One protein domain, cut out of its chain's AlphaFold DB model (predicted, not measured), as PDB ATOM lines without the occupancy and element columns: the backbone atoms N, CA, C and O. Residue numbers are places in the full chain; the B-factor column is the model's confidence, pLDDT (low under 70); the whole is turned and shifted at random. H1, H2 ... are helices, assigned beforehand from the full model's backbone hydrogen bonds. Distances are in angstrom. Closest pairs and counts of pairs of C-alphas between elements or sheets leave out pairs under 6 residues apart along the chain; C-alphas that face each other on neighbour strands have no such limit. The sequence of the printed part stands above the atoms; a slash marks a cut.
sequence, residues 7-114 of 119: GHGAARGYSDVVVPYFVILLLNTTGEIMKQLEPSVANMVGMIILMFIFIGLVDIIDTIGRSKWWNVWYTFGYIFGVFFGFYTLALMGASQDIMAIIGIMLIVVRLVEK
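AT A GLANCE: This is residues 7 to 114 of the 119 residues of an uncharacterized protein of Thermococcus thioreducens (UniProt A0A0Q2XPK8). Two long helices, H1 and H2, run side by side in opposite ways as a narrow open frame, joined at one end by a tight turn, with few contacts across the gap between them. H3 packs on the first part of H1, and H4 folds back from H3 to cross H1 on one face of the frame, its last residues coming near the end of H2. The printed part has 108 residues with four named helices, H1 to H4 in order, and no named strand; the class is all helix. It is elongated, spanning 52 by 32 by 21 A, and only just loose, close to compact, with a radius of gyration of the C-alphas of 16.1 A.

HOW THE PARTS SIT: H1, residues 7 to 34, touches H3, residues 72 to 91, with its residues 7 to 18 alone; the closest C-alphas, Ala 10 and Gly 81, are 4.0 A apart. They run the same way at 36 degrees, only just a steep tilt. H1 has a kink of 25 degrees near residue 17, and its residues 16 to 21 alone touch H4, residues 96 to 114, at a steep tilt of 55 degrees, opposite ways; the closest C-alphas, Val 17 and Ile 102, are 6.5 A apart. H2, residues 39 to 65, is close to H1 but not clearly touching, with the C-alphas of Met 34 and Ala 42 closest at 5.3 A; H2 and H3 are apart. Every O i to N i+4 pair is within hydrogen-bond range in H2, H3 and H4, and 22 of 24 in H1.

IN THESE COORDINATES: H1 begins at C-alpha 7 (136.314, 135.496, 135.506) and is 38.8 A long; H2 is 38.7 A long. H4 ends at C-alpha 114 (147.021, 154.078, 128.283).

THE WHOLE: The farthest C-alphas, Glu 38 and Val 72, are 52.3 A apart. The printed part has no cut and no long link. The pLDDT is under 70 at residues 51 to 52, 54 to 70 and 109 to 114.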
ATOM      1  N   GLY A   7     135.486 136.694 135.670       86.50
ATOM      2  CA  GLY A   7     136.314 135.496 135.506       86.50
ATOM      3  C   GLY A   7     137.353 135.624 134.389       86.50
ATOM      4  O   GLY A   7     138.485 135.187 134.559       86.50
ATOM      5  N   HIS A   8     137.010 136.302 133.288       86.75
ATOM      6  CA  HIS A   8     137.967 136.588 132.214       86.75
ATOM      7  C   HIS A   8     139.061 137.548 132.692       86.75
ATOM      8  O   HIS A   8     140.234 137.337 132.398       86.75
ATOM      9  N   GLY A   9     138.677 138.570 133.465       82.56
ATOM     10  CA  GLY A   9     139.621 139.484 134.100       82.56
ATOM     11  C   GLY A   9     140.570 138.740 135.035       82.56
ATOM     12  O   GLY A   9     141.781 138.858 134.890       82.56
ATOM     13  N   ALA A  10     140.029 137.919 135.939       86.81
ATOM     14  CA  ALA A  10     140.805 137.145 136.907       86.81
ATOM     15  C   ALA A  10     141.779 136.175 136.238       86.81
ATOM     16  O   ALA A  10     142.959 136.166 136.584       86.81
ATOM     17  N   ALA A  11     141.319 135.422 135.236       86.56
ATOM     18  CA  ALA A  11     142.179 134.533 134.465       86.56
ATOM     19  C   ALA A  11     143.313 135.305 133.777       86.56
ATOM     20  O   ALA A  11     144.466 134.881 133.844       86.56
ATOM     21  N   ARG A  12     143.009 136.467 133.180       84.56
ATOM     22  CA  ARG A  12     144.012 137.304 132.515       84.56
ATOM     23  C   ARG A  12     145.028 137.893 133.494       84.56
ATOM     24  O   ARG A  12     146.222 137.854 133.226       84.56
ATOM     25  N   GLY A  13     144.569 138.433 134.623       81.50
ATOM     26  CA  GLY A  13     145.450 138.989 135.651       81.50
ATOM     27  C   GLY A  13     146.389 137.934 136.228       81.50
ATOM     28  O   GLY A  13     147.575 138.191 136.404       81.50
ATOM     29  N   TYR A  14     145.871 136.724 136.447       87.75
ATOM     30  CA  TYR A  14     146.670 135.591 136.896       87.75
ATOM     31  C   TYR A  14     147.696 135.159 135.842       87.75
ATOM     32  O   TYR A  14     148.879 135.023 136.156       87.75
ATOM     33  N   SER A  15     147.278 134.998 134.580       82.62
ATOM     34  CA  SER A  15     148.185 134.601 133.497       82.62
ATOM     35  C   SER A  15     149.288 135.628 133.260       82.62
ATOM     36  O   SER A  15     150.436 135.245 133.056       82.62
ATOM     37  N   ASP A  16     148.961 136.919 133.341       82.00
ATOM     38  CA  ASP A  16     149.912 138.013 133.133       82.00
ATOM     39  C   ASP A  16     150.999 138.065 134.232       82.00
ATOM     40  O   ASP A  16     152.053 138.655 134.014       82.00
ATOM     41  N   VAL A  17     150.793 137.415 135.384       84.94
ATOM     42  CA  VAL A  17     151.812 137.258 136.440       84.94
ATOM     43  C   VAL A  17     152.553 135.925 136.320       84.94
ATOM     44  O   VAL A  17     153.780 135.877 136.385       84.94
ATOM     45  N   VAL A  18     151.815 134.830 136.138       85.44
ATOM     46  CA  VAL A  18     152.366 133.471 136.226       85.44
ATOM     47  C   VAL A  18     153.118 133.065 134.961       85.44
ATOM     48  O   VAL A  18     154.179 132.450 135.055       85.44
ATOM     49  N   VAL A  19     152.627 133.435 133.775       84.19
ATOM     50  CA  VAL A  19     153.280 133.067 132.507       84.19
ATOM     51  C   VAL A  19     154.685 133.674 132.400       84.19
ATOM     52  O   VAL A  19     155.613 132.910 132.134       84.19
ATOM     53  N   PRO A  20     154.914 134.979 132.670       80.38
ATOM     54  CA  PRO A  20     156.264 135.538 132.656       80.38
ATOM     55  C   PRO A  20     157.224 134.843 133.624       80.38
ATOM     56  O   PRO A  20     158.377 134.618 133.269       80.38
ATOM     57  N   TYR A  21     156.755 134.452 134.813       82.75
ATOM     58  CA  TYR A  21     157.577 133.706 135.769       82.75
ATOM     59  C   TYR A  21     158.048 132.364 135.193       82.75
ATOM     60  O   TYR A  21     159.243 132.070 135.219       82.75
ATOM     61  N   PHE A  22     157.138 131.574 134.613       81.12
ATOM     62  CA  PHE A  22     157.503 130.309 133.971       81.12
ATOM     63  C   PHE A  22     158.410 130.508 132.758       81.12
ATOM     64  O   PHE A  22     159.332 129.723 132.561       81.12
ATOM     65  N   VAL A  23     158.192 131.564 131.970       80.06
ATOM     66  CA  VAL A  23     159.077 131.908 130.851       80.06
ATOM     67  C   VAL A  23     160.483 132.226 131.357       80.06
ATOM     68  O   VAL A  23     161.440 131.678 130.826       80.06
ATOM     69  N   ILE A  24     160.630 133.038 132.406       77.69
ATOM     70  CA  ILE A  24     161.939 133.339 133.010       77.69
ATOM     71  C   ILE A  24     162.611 132.060 133.513       77.69
ATOM     72  O   ILE A  24     163.796 131.848 133.262       77.69
ATOM     73  N   LEU A  25     161.863 131.188 134.190       81.62
ATOM     74  CA  LEU A  25     162.386 129.925 134.704       81.62
ATOM     75  C   LEU A  25     162.861 129.017 133.561       81.62
ATOM     76  O   LEU A  25     163.990 128.535 133.595       81.62
ATOM     77  N   LEU A  26     162.055 128.871 132.504       79.50
ATOM     78  CA  LEU A  26     162.425 128.128 131.298       79.50
ATOM     79  C   LEU A  26     163.659 128.720 130.616       79.50
ATOM     80  O   LEU A  26     164.545 127.966 130.224       79.50
ATOM     81  N   LEU A  27     163.747 130.044 130.487       77.19
ATOM     82  CA  LEU A  27     164.898 130.722 129.889       77.19
ATOM     83  C   LEU A  27     166.169 130.513 130.712       77.19
ATOM     84  O   LEU A  27     167.220 130.252 130.132       77.19
ATOM     85  N   ASN A  28     166.078 130.567 132.041       77.56
ATOM     86  CA  ASN A  28     167.213 130.322 132.927       77.56
ATOM     87  C   ASN A  28     167.698 128.873 132.816       77.56
ATOM     88  O   ASN A  28     168.879 128.642 132.559       77.56
ATOM     89  N   THR A  29     166.789 127.898 132.914       80.44
ATOM     90  CA  THR A  29     167.130 126.475 132.769       80.44
ATOM     91  C   THR A  29     167.685 126.174 131.377       80.44
ATOM     92  O   THR A  29     168.700 125.495 131.239       80.44
ATOM     93  N   THR A  30     167.073 126.727 130.327       77.12
ATOM     94  CA  THR A  30     167.543 126.531 128.950       77.12
ATOM     95  C   THR A  30     168.892 127.204 128.729       77.12
ATOM     96  O   THR A  30     169.750 126.631 128.072       77.12
ATOM     97  N   GLY A  31     169.131 128.381 129.311       73.94
ATOM     98  CA  GLY A  31     170.414 129.076 129.243       73.94
ATOM     99  C   GLY A  31     171.555 128.288 129.888       73.94
ATOM    100  O   GLY A  31     172.663 128.272 129.357       73.94
ATOM    101  N   GLU A  32     171.299 127.595 130.997       78.56
ATOM    102  CA  GLU A  32     172.277 126.695 131.620       78.56
ATOM    103  C   GLU A  32     172.571 125.463 130.758       78.56
ATOM    104  O   GLU A  32     173.737 125.107 130.583       78.56
ATOM    105  N   ILE A  33     171.540 124.866 130.155       78.31
ATOM    106  CA  ILE A  33     171.685 123.731 129.231       78.31
ATOM    107  C   ILE A  33     172.423 124.159 127.954       78.31
ATOM    108  O   ILE A  33     173.308 123.451 127.480       78.31
ATOM    109  N   MET A  34     172.122 125.343 127.414       73.75
ATOM    110  CA  MET A  34     172.750 125.857 126.193       73.75
ATOM    111  C   MET A  34     174.252 126.097 126.348       73.75
ATOM    112  O   MET A  34     174.977 125.961 125.368       73.75
ATOM    113  N   LYS A  35     174.746 126.376 127.562       75.81
ATOM    114  CA  LYS A  35     176.193 126.475 127.831       75.81
ATOM    115  C   LYS A  35     176.936 125.146 127.654       75.81
ATOM    116  O   LYS A  35     178.156 125.161 127.541       75.81
ATOM    117  N   GLN A  36     176.222 124.021 127.658       81.00
ATOM    118  CA  GLN A  36     176.784 122.678 127.487       81.00
ATOM    119  C   GLN A  36     176.669 122.167 126.040       81.00
ATOM    120  O   GLN A  36     177.215 121.113 125.722       81.00
ATOM    121  N   LEU A  37     175.956 122.889 125.168       78.50
ATOM    122  CA  LEU A  37     175.763 122.521 123.766       78.50
ATOM    123  C   LEU A  37     176.885 123.073 122.880       78.50
ATOM    124  O   LEU A  37     177.511 124.087 123.193       78.50
ATOM    125  N   GLU A  38     177.095 122.437 121.725       82.25
ATOM    126  CA  GLU A  38     177.934 123.015 120.676       82.25
ATOM    127  C   GLU A  38     177.399 124.399 120.252       82.25
ATOM    128  O   GLU A  38     176.179 124.577 120.128       82.25
ATOM    129  N   PRO A  39     178.279 125.381 119.966       81.44
ATOM    130  CA  PRO A  39     177.870 126.757 119.663       81.44
ATOM    131  C   PRO A  39     176.862 126.889 118.511       81.44
ATOM    132  O   PRO A  39     176.004 127.769 118.532       81.44
ATOM    133  N   SER A  40     176.936 126.011 117.506       79.25
ATOM    134  CA  SER A  40     176.006 125.979 116.368       79.25
ATOM    135  C   SER A  40     174.575 125.638 116.800       79.25
ATOM    136  O   SER A  40     173.626 126.314 116.400       79.25
ATOM    137  N   VAL A  41     174.421 124.633 117.664       78.38
ATOM    138  CA  VAL A  41     173.130 124.173 118.190       78.38
ATOM    139  C   VAL A  41     172.566 125.192 119.177       78.38
ATOM    140  O   VAL A  41     171.385 125.532 119.096       78.38
ATOM    141  N   ALA A  42     173.410 125.747 120.052       73.38
ATOM    142  CA  ALA A  42     173.012 126.798 120.988       73.38
ATOM    143  C   ALA A  42     172.483 128.048 120.260       73.38
ATOM    144  O   ALA A  42     171.440 128.583 120.632       73.38
ATOM    145  N   ASN A  43     173.136 128.473 119.172       75.12
ATOM    146  CA  ASN A  43     172.672 129.602 118.359       75.12
ATOM    147  C   ASN A  43     171.323 129.322 117.683       75.12
ATOM    148  O   ASN A  43     170.460 130.199 117.634       75.12
ATOM    149  N   MET A  44     171.110 128.098 117.188       76.62
ATOM    150  CA  MET A  44     169.853 127.716 116.543       76.62
ATOM    151  C   MET A  44     168.686 127.693 117.542       76.62
ATOM    152  O   MET A  44     167.622 128.246 117.264       76.62
ATOM    153  N   VAL A  45     168.901 127.126 118.734       72.94
ATOM    154  CA  VAL A  45     167.918 127.136 119.832       72.94
ATOM    155  C   VAL A  45     167.665 128.562 120.328       72.94
ATOM    156  O   VAL A  45     166.512 128.952 120.513       72.94
ATOM    157  N   GLY A  46     168.718 129.373 120.459       70.88
ATOM    158  CA  GLY A  46     168.617 130.788 120.813       70.88
ATOM    159  C   GLY A  46     167.739 131.578 119.840       70.88
ATOM    160  O   GLY A  46     166.871 132.331 120.281       70.88
ATOM    161  N   MET A  47     167.885 131.364 118.527       74.69
ATOM    162  CA  MET A  47     167.012 131.994 117.526       74.69
ATOM    163  C   MET A  47     165.550 131.562 117.661       74.69
ATOM    164  O   MET A  47     164.665 132.410 117.584       74.69
ATOM    165  N   ILE A  48     165.283 130.274 117.898       73.44
ATOM    166  CA  ILE A  48     163.915 129.761 118.080       73.44
ATOM    167  C   ILE A  48     163.251 130.425 119.293       73.44
ATOM    168  O   ILE A  48     162.121 130.905 119.198       73.44
ATOM    169  N   ILE A  49     163.965 130.514 120.416       71.56
ATOM    170  CA  ILE A  49     163.493 131.202 121.624       71.56
ATOM    171  C   ILE A  49     163.187 132.674 121.323       71.56
ATOM    172  O   ILE A  49     162.141 133.188 121.718       71.56
ATOM    173  N   LEU A  50     164.071 133.348 120.586       70.12
ATOM    174  CA  LEU A  50     163.911 134.756 120.229       70.12
ATOM    175  C   LEU A  50     162.687 134.978 119.324       70.12
ATOM    176  O   LEU A  50     161.949 135.940 119.529       70.12
ATOM    177  N   MET A  51     162.406 134.055 118.398       68.12
ATOM    178  CA  MET A  51     161.177 134.070 117.594       68.12
ATOM    179  C   MET A  51     159.919 133.916 118.457       68.12
ATOM    180  O   MET A  51     158.965 134.666 118.263       68.12
ATOM    181  N   PHE A  52     159.911 133.004 119.437       66.94
ATOM    182  CA  PHE A  52     158.781 132.855 120.363       66.94
ATOM    183  C   PHE A  52     158.548 134.111 121.208       66.94
ATOM    184  O   PHE A  52     157.403 134.530 121.375       66.94
ATOM    185  N   ILE A  53     159.624 134.744 121.687       70.50
ATOM    186  CA  ILE A  53     159.541 136.026 122.398       70.50
ATOM    187  C   ILE A  53     158.921 137.092 121.488       70.50
ATOM    188  O   ILE A  53     158.037 137.828 121.925       70.50
ATOM    189  N   PHE A  54     159.336 137.154 120.220       64.75
ATOM    190  CA  PHE A  54     158.826 138.129 119.259       64.75
ATOM    191  C   PHE A  54     157.338 137.919 118.945       64.75
ATOM    192  O   PHE A  54     156.574 138.881 118.942       64.75
ATOM    193  N   ILE A  55     156.906 136.669 118.748       66.62
ATOM    194  CA  ILE A  55     155.491 136.312 118.550       66.62
ATOM    195  C   ILE A  55     154.665 136.726 119.773       66.62
ATOM    196  O   ILE A  55     153.642 137.391 119.620       66.62
ATOM    197  N   GLY A  56     155.139 136.411 120.983       60.91
ATOM    198  CA  GLY A  56     154.474 136.822 122.220       60.91
ATOM    199  C   GLY A  56     154.357 138.344 122.352       60.91
ATOM    200  O   GLY A  56     153.321 138.852 122.773       60.91
ATOM    201  N   LEU A  57     155.386 139.087 121.939       59.03
ATOM    202  CA  LEU A  57     155.376 140.553 121.898       59.03
ATOM    203  C   LEU A  57     154.318 141.100 120.931       59.03
ATOM    204  O   LEU A  57     153.581 142.017 121.291       59.03
ATOM    205  N   VAL A  58     154.211 140.524 119.732       63.03
ATOM    206  CA  VAL A  58     153.196 140.906 118.737       63.03
ATOM    207  C   VAL A  58     151.782 140.625 119.255       63.03
ATOM    208  O   VAL A  58     150.921 141.498 119.154       63.03
ATOM    209  N   ASP A  59     151.554 139.472 119.887       57.81
ATOM    210  CA  ASP A  59     150.263 139.121 120.497       57.81
ATOM    211  C   ASP A  59     149.885 140.063 121.647       57.81
ATOM    212  O   ASP A  59     148.721 140.452 121.796       57.81
ATOM    213  N   ILE A  60     150.862 140.476 122.460       55.00
ATOM    214  CA  ILE A  60     150.655 141.478 123.511       55.00
ATOM    215  C   ILE A  60     150.235 142.815 122.889       55.00
ATOM    216  O   ILE A  60     149.277 143.427 123.366       55.00
ATOM    217  N   ILE A  61     150.896 143.253 121.814       59.41
ATOM    218  CA  ILE A  61     150.571 144.500 121.107       59.41
ATOM    219  C   ILE A  61     149.166 144.437 120.483       59.41
ATOM    220  O   ILE A  61     148.391 145.383 120.637       59.41
ATOM    221  N   ASP A  62     148.793 143.325 119.845       59.22
ATOM    222  CA  ASP A  62     147.448 143.136 119.276       59.22
ATOM    223  C   ASP A  62     146.369 143.100 120.376       59.22
ATOM    224  O   ASP A  62     145.313 143.728 120.260       59.22
ATOM    225  N   THR A  63     146.667 142.464 121.512       56.09
ATOM    226  CA  THR A  63     145.782 142.446 122.689       56.09
ATOM    227  C   THR A  63     145.576 143.854 123.263       56.09
ATOM    228  O   THR A  63     144.451 144.226 123.606       56.09
ATOM    229  N   ILE A  64     146.641 144.658 123.327       57.34
ATOM    230  CA  ILE A  64     146.610 146.070 123.738       57.34
ATOM    231  C   ILE A  64     145.764 146.904 122.763       57.34
ATOM    232  O   ILE A  64     144.923 147.697 123.194       57.34
ATOM    233  N   GLY A  65     145.911 146.680 121.454       55.81
ATOM    234  CA  GLY A  65     145.153 147.383 120.414       55.81
ATOM    235  C   GLY A  65     143.646 147.100 120.437       55.81
ATOM    236  O   GLY A  65     142.838 147.961 120.085       55.81
ATOM    237  N   ARG A  66     143.223 145.925 120.921       56.72
ATOM    238  CA  ARG A  66     141.806 145.511 120.953       56.72
ATOM    239  C   ARG A  66     141.064 145.890 122.243       56.72
ATOM    240  O   ARG A  66     139.951 145.416 122.455       56.72
ATOM    241  N   SER A  67     141.618 146.797 123.054       54.12
ATOM    242  CA  SER A  67     141.183 147.311 124.375       54.12
ATOM    243  C   SER A  67     139.712 147.804 124.542       54.12
ATOM    244  O   SER A  67     139.376 148.398 125.570       54.12
ATOM    245  N   LYS A  68     138.762 147.560 123.635       54.72
ATOM    246  CA  LYS A  68     137.352 148.005 123.788       54.72
ATOM    247  C   LYS A  68     136.572 147.296 124.917       54.72
ATOM    248  O   LYS A  68     135.376 147.510 125.073       54.72
ATOM    249  N   TRP A  69     137.242 146.461 125.707       60.19
ATOM    250  CA  TRP A  69     136.649 145.448 126.579       60.19
ATOM    251  C   TRP A  69     136.816 145.722 128.091       60.19
ATOM    252  O   TRP A  69     136.386 144.918 128.915       60.19
ATOM    253  N   TRP A  70     137.393 146.861 128.488       64.94
ATOM    254  CA  TRP A  70     137.572 147.227 129.902       64.94
ATOM    255  C   TRP A  70     136.260 147.692 130.546       64.94
ATOM    256  O   TRP A  70     135.975 148.885 130.606       64.94
ATOM    257  N   ASN A  71     135.459 146.750 131.044       77.75
ATOM    258  CA  ASN A  71     134.367 147.063 131.966       77.75
ATOM    259  C   ASN A  71     134.823 146.939 133.433       77.75
ATOM    260  O   ASN A  71     135.874 146.367 133.745       77.75
ATOM    261  N   VAL A  72     134.032 147.505 134.344       77.00
ATOM    262  CA  VAL A  72     134.350 147.569 135.779       77.00
ATOM    263  C   VAL A  72     134.558 146.168 136.371       77.00
ATOM    264  O   VAL A  72     135.557 145.929 137.045       77.00
ATOM    265  N   TRP A  73     133.679 145.213 136.050       78.75
ATOM    266  CA  TRP A  73     133.768 143.829 136.529       78.75
ATOM    267  C   TRP A  73     135.024 143.102 136.050       78.75
ATOM    268  O   TRP A  73     135.682 142.421 136.834       78.75
ATOM    269  N   TYR A  74     135.381 143.277 134.783       82.44
ATOM    270  CA  TYR A  74     136.607 142.751 134.200       82.44
ATOM    271  C   TYR A  74     137.842 143.347 134.881       82.44
ATOM    272  O   TYR A  74     138.783 142.626 135.191       82.44
ATOM    273  N   THR A  75     137.819 144.648 135.178       79.94
ATOM    274  CA  THR A  75     138.932 145.348 135.839       79.94
ATOM    275  C   THR A  75     139.134 144.849 137.269       79.94
ATOM    276  O   THR A  75     140.262 144.551 137.658       79.94
ATOM    277  N   PHE A  76     138.053 144.689 138.039       80.25
ATOM    278  CA  PHE A  76     138.124 144.095 139.377       80.25
ATOM    279  C   PHE A  76     138.623 142.651 139.339       80.25
ATOM    280  O   PHE A  76     139.490 142.289 140.133       80.25
ATOM    281  N   GLY A  77     138.131 141.856 138.385       84.12
ATOM    282  CA  GLY A  77     138.638 140.509 138.141       84.12
ATOM    283  C   GLY A  77     140.134 140.518 137.866       84.12
ATOM    284  O   GLY A  77     140.875 139.784 138.504       84.12
ATOM    285  N   TYR A  78     140.595 141.398 136.981       82.56
ATOM    286  CA  TYR A  78     142.006 141.530 136.632       82.56
ATOM    287  C   TYR A  78     142.889 141.856 137.835       82.56
ATOM    288  O   TYR A  78     143.881 141.168 138.065       82.56
ATOM    289  N   ILE A  79     142.508 142.852 138.637       83.75
ATOM    290  CA  ILE A  79     143.243 143.225 139.852       83.75
ATOM    291  C   ILE A  79     143.319 142.034 140.817       83.75
ATOM    292  O   ILE A  79     144.399 141.709 141.311       83.75
ATOM    293  N   PHE A  80     142.195 141.346 141.037       91.06
ATOM    294  CA  PHE A  80     142.153 140.140 141.859       91.06
ATOM    295  C   PHE A  80     143.088 139.045 141.321       91.06
ATOM    296  O   PHE A  80     143.880 138.490 142.079       91.06
ATOM    297  N   GLY A  81     143.047 138.775 140.014       87.44
ATOM    298  CA  GLY A  81     143.907 137.795 139.354       87.44
ATOM    299  C   GLY A  81     145.396 138.097 139.511       87.44
ATOM    300  O   GLY A  81     146.169 137.187 139.796       87.44
ATOM    301  N   VAL A  82     145.796 139.369 139.392       84.12
ATOM    302  CA  VAL A  82     147.191 139.804 139.586       84.12
ATOM    303  C   VAL A  82     147.651 139.542 141.022       84.12
ATOM    304  O   VAL A  82     148.697 138.926 141.230       84.12
ATOM    305  N   PHE A  83     146.868 139.958 142.023       88.94
ATOM    306  CA  PHE A  83     147.213 139.706 143.426       88.94
ATOM    307  C   PHE A  83     147.278 138.212 143.743       88.94
ATOM    308  O   PHE A  83     148.208 137.763 144.413       88.94
ATOM    309  N   PHE A  84     146.333 137.431 143.218       91.06
ATOM    310  CA  PHE A  84     146.318 135.981 143.384       91.06
ATOM    311  C   PHE A  84     147.512 135.299 142.693       91.06
ATOM    312  O   PHE A  84     148.093 134.356 143.234       91.06
ATOM    313  N   GLY A  85     147.934 135.807 141.531       88.69
ATOM    314  CA  GLY A  85     149.144 135.373 140.835       88.69
ATOM    315  C   GLY A  85     150.396 135.594 141.680       88.69
ATOM    316  O   GLY A  85     151.144 134.647 141.914       88.69
ATOM    317  N   PHE A  86     150.588 136.803 142.219       89.44
ATOM    318  CA  PHE A  86     151.731 137.100 143.092       89.44
ATOM    319  C   PHE A  86     151.719 136.279 144.379       89.44
ATOM    320  O   PHE A  86     152.761 135.784 144.796       89.44
ATOM    321  N   TYR A  87     150.544 136.081 144.977       91.94
ATOM    322  CA  TYR A  87     150.389 135.194 146.127       91.94
ATOM    323  C   TYR A  87     150.837 133.761 145.802       91.94
ATOM    324  O   TYR A  87     151.593 133.161 146.563       91.94
ATOM    325  N   THR A  88     150.444 133.235 144.638       92.56
ATOM    326  CA  THR A  88     150.859 131.897 144.189       92.56
ATOM    327  C   THR A  88     152.371 131.822 143.972       92.56
ATOM    328  O   THR A  88     153.007 130.881 144.439       92.56
ATOM    329  N   LEU A  89     152.971 132.826 143.324       89.94
ATOM    330  CA  LEU A  89     154.422 132.881 143.125       89.94
ATOM    331  C   LEU A  89     155.187 132.940 144.454       89.94
ATOM    332  O   LEU A  89     156.204 132.261 144.603       89.94
ATOM    333  N   ALA A  90     154.681 133.688 145.436       90.94
ATOM    334  CA  ALA A  90     155.263 133.736 146.772       90.94
ATOM    335  C   ALA A  90     155.217 132.363 147.467       90.94
ATOM    336  O   ALA A  90     156.210 131.950 148.063       90.94
ATOM    337  N   LEU A  91     154.110 131.618 147.338       93.75
ATOM    338  CA  LEU A  91     154.003 130.243 147.848       93.75
ATOM    339  C   LEU A  91     154.956 129.266 147.142       93.75
ATOM    340  O   LEU A  91     155.439 128.327 147.766       93.75
ATOM    341  N   MET A  92     155.242 129.492 145.858       88.81
ATOM    342  CA  MET A  92     156.202 128.699 145.079       88.81
ATOM    343  C   MET A  92     157.669 129.049 145.378       88.81
ATOM    344  O   MET A  92     158.567 128.410 144.833       88.81
ATOM    345  N   GLY A  93     157.932 130.051 146.222       87.88
ATOM    346  CA  GLY A  93     159.289 130.483 146.558       87.88
ATOM    347  C   GLY A  93     159.949 131.361 145.492       87.88
ATOM    348  O   GLY A  93     161.176 131.423 145.427       87.88
ATOM    349  N   ALA A  94     159.169 132.045 144.647       86.44
ATOM    350  CA  ALA A  94     159.715 133.045 143.735       86.44
ATOM    351  C   ALA A  94     160.445 134.149 144.522       86.44
ATOM    352  O   ALA A  94     159.950 134.630 145.543       86.44
ATOM    353  N   SER A  95     161.620 134.573 144.043       87.38
ATOM    354  CA  SER A  95     162.361 135.657 144.690       87.38
ATOM    355  C   SER A  95     161.600 136.982 144.592       87.38
ATOM    356  O   SER A  95     160.882 137.245 143.620       87.38
ATOM    357  N   GLN A  96     161.776 137.840 145.600       85.62
ATOM    358  CA  GLN A  96     161.143 139.162 145.625       85.62
ATOM    359  C   GLN A  96     161.549 140.017 144.416       85.62
ATOM    360  O   GLN A  96     160.705 140.724 143.872       85.62
ATOM    361  N   ASP A  97     162.787 139.879 143.936       80.94
ATOM    362  CA  ASP A  97     163.288 140.598 142.761       80.94
ATOM    363  C   ASP A  97     162.540 140.212 141.479       80.94
ATOM    364  O   ASP A  97     162.129 141.081 140.712       80.94
ATOM    365  N   ILE A  98     162.297 138.913 141.256       77.81
ATOM    366  CA  ILE A  98     161.559 138.439 140.075       77.81
ATOM    367  C   ILE A  98     160.110 138.930 140.126       77.81
ATOM    368  O   ILE A  98     159.581 139.411 139.123       77.81
ATOM    369  N   MET A  99     159.473 138.863 141.298       82.94
ATOM    370  CA  MET A  99     158.117 139.386 141.474       82.94
ATOM    371  C   MET A  99     158.058 140.905 141.248       82.94
ATOM    372  O   MET A  99     157.132 141.388 140.595       82.94
ATOM    373  N   ALA A 100     159.060 141.660 141.709       81.19
ATOM    374  CA  ALA A 100     159.158 143.098 141.465       81.19
ATOM    375  C   ALA A 100     159.321 143.420 139.971       81.19
ATOM    376  O   ALA A 100     158.629 144.302 139.462       81.19
ATOM    377  N   ILE A 101     160.164 142.674 139.248       81.81
ATOM    378  CA  ILE A 101     160.341 142.818 137.794       81.81
ATOM    379  C   ILE A 101     159.014 142.588 137.066       81.81
ATOM    380  O   ILE A 101     158.608 143.430 136.263       81.81
ATOM    381  N   ILE A 102     158.301 141.500 137.379       82.19
ATOM    382  CA  ILE A 102     156.988 141.203 136.783       82.19
ATOM    383  C   ILE A 102     155.997 142.337 137.089       82.19
ATOM    384  O   ILE A 102     155.302 142.808 136.191       82.19
ATOM    385  N   GLY A 103     155.972 142.842 138.325       76.44
ATOM    386  CA  GLY A 103     155.124 143.971 138.716       76.44
ATOM    387  C   GLY A 103     155.415 145.248 137.923       76.44
ATOM    388  O   GLY A 103     154.491 145.878 137.404       76.44
ATOM    389  N   ILE A 104     156.693 145.604 137.766       76.69
ATOM    390  CA  ILE A 104     157.122 146.758 136.965       76.69
ATOM    391  C   ILE A 104     156.725 146.565 135.497       76.69
ATOM    392  O   ILE A 104     156.166 147.483 134.899       76.69
ATOM    393  N   MET A 105     156.938 145.376 134.926       77.25
ATOM    394  CA  MET A 105     156.543 145.067 133.547       77.25
ATOM    395  C   MET A 105     155.036 145.240 133.335       77.25
ATOM    396  O   MET A 105     154.629 145.859 132.352       77.25
ATOM    397  N   LEU A 106     154.205 144.770 134.270       77.38
ATOM    398  CA  LEU A 106     152.754 144.957 134.203       77.38
ATOM    399  C   LEU A 106     152.365 146.436 134.224       77.38
ATOM    400  O   LEU A 106     151.520 146.857 133.434       77.38
ATOM    401  N   ILE A 107     152.993 147.239 135.087       75.50
ATOM    402  CA  ILE A 107     152.749 148.685 135.151       75.50
ATOM    403  C   ILE A 107     153.160 149.358 133.838       75.50
ATOM    404  O   ILE A 107     152.384 150.139 133.291       75.50
ATOM    405  N   VAL A 108     154.341 149.040 133.302       70.56
ATOM    406  CA  VAL A 108     154.849 149.610 132.044       70.56
ATOM    407  C   VAL A 108     153.927 149.264 130.878       70.56
ATOM    408  O   VAL A 108     153.504 150.165 130.158       70.56
ATOM    409  N   VAL A 109     153.539 147.996 130.727       68.44
ATOM    410  CA  VAL A 109     152.615 147.551 129.671       68.44
ATOM    411  C   VAL A 109     151.281 148.301 129.759       68.44
ATOM    412  O   VAL A 109     150.769 148.782 128.747       68.44
ATOM    413  N   ARG A 110     150.741 148.482 130.970       67.50
ATOM    414  CA  ARG A 110     149.481 149.214 131.191       67.50
ATOM    415  C   ARG A 110     149.610 150.720 130.960       67.50
ATOM    416  O   ARG A 110     148.674 151.343 130.455       67.50
ATOM    417  N   LEU A 111     150.747 151.321 131.312       64.19
ATOM    418  CA  LEU A 111     151.033 152.730 131.035       64.19
ATOM    419  C   LEU A 111     151.151 152.979 129.530       64.19
ATOM    420  O   LEU A 111     150.530 153.914 129.026       64.19
ATOM    421  N   VAL A 112     151.867 152.114 128.810       62.88
ATOM    422  CA  VAL A 112     151.989 152.173 127.347       62.88
ATOM    423  C   VAL A 112     150.623 151.986 126.682       62.88
ATOM    424  O   VAL A 112     150.264 152.785 125.823       62.88
ATOM    425  N   GLU A 113     149.800 151.033 127.134       62.06
ATOM    426  CA  GLU A 113     148.414 150.862 126.660       62.06
ATOM    427  C   GLU A 113     147.566 152.128 126.880       62.06
ATOM    428  O   GLU A 113     146.711 152.478 126.066       62.06
ATOM    429  N   LYS A 114     147.759 152.839 127.995       58.34
ATOM    430  CA  LYS A 114     147.021 154.078 128.283       58.34
ATOM    431  C   LYS A 114     147.477 155.245 127.404       58.34
ATOM    432  O   LYS A 114     146.640 156.064 127.028       58.34
TER     433      LYS A 114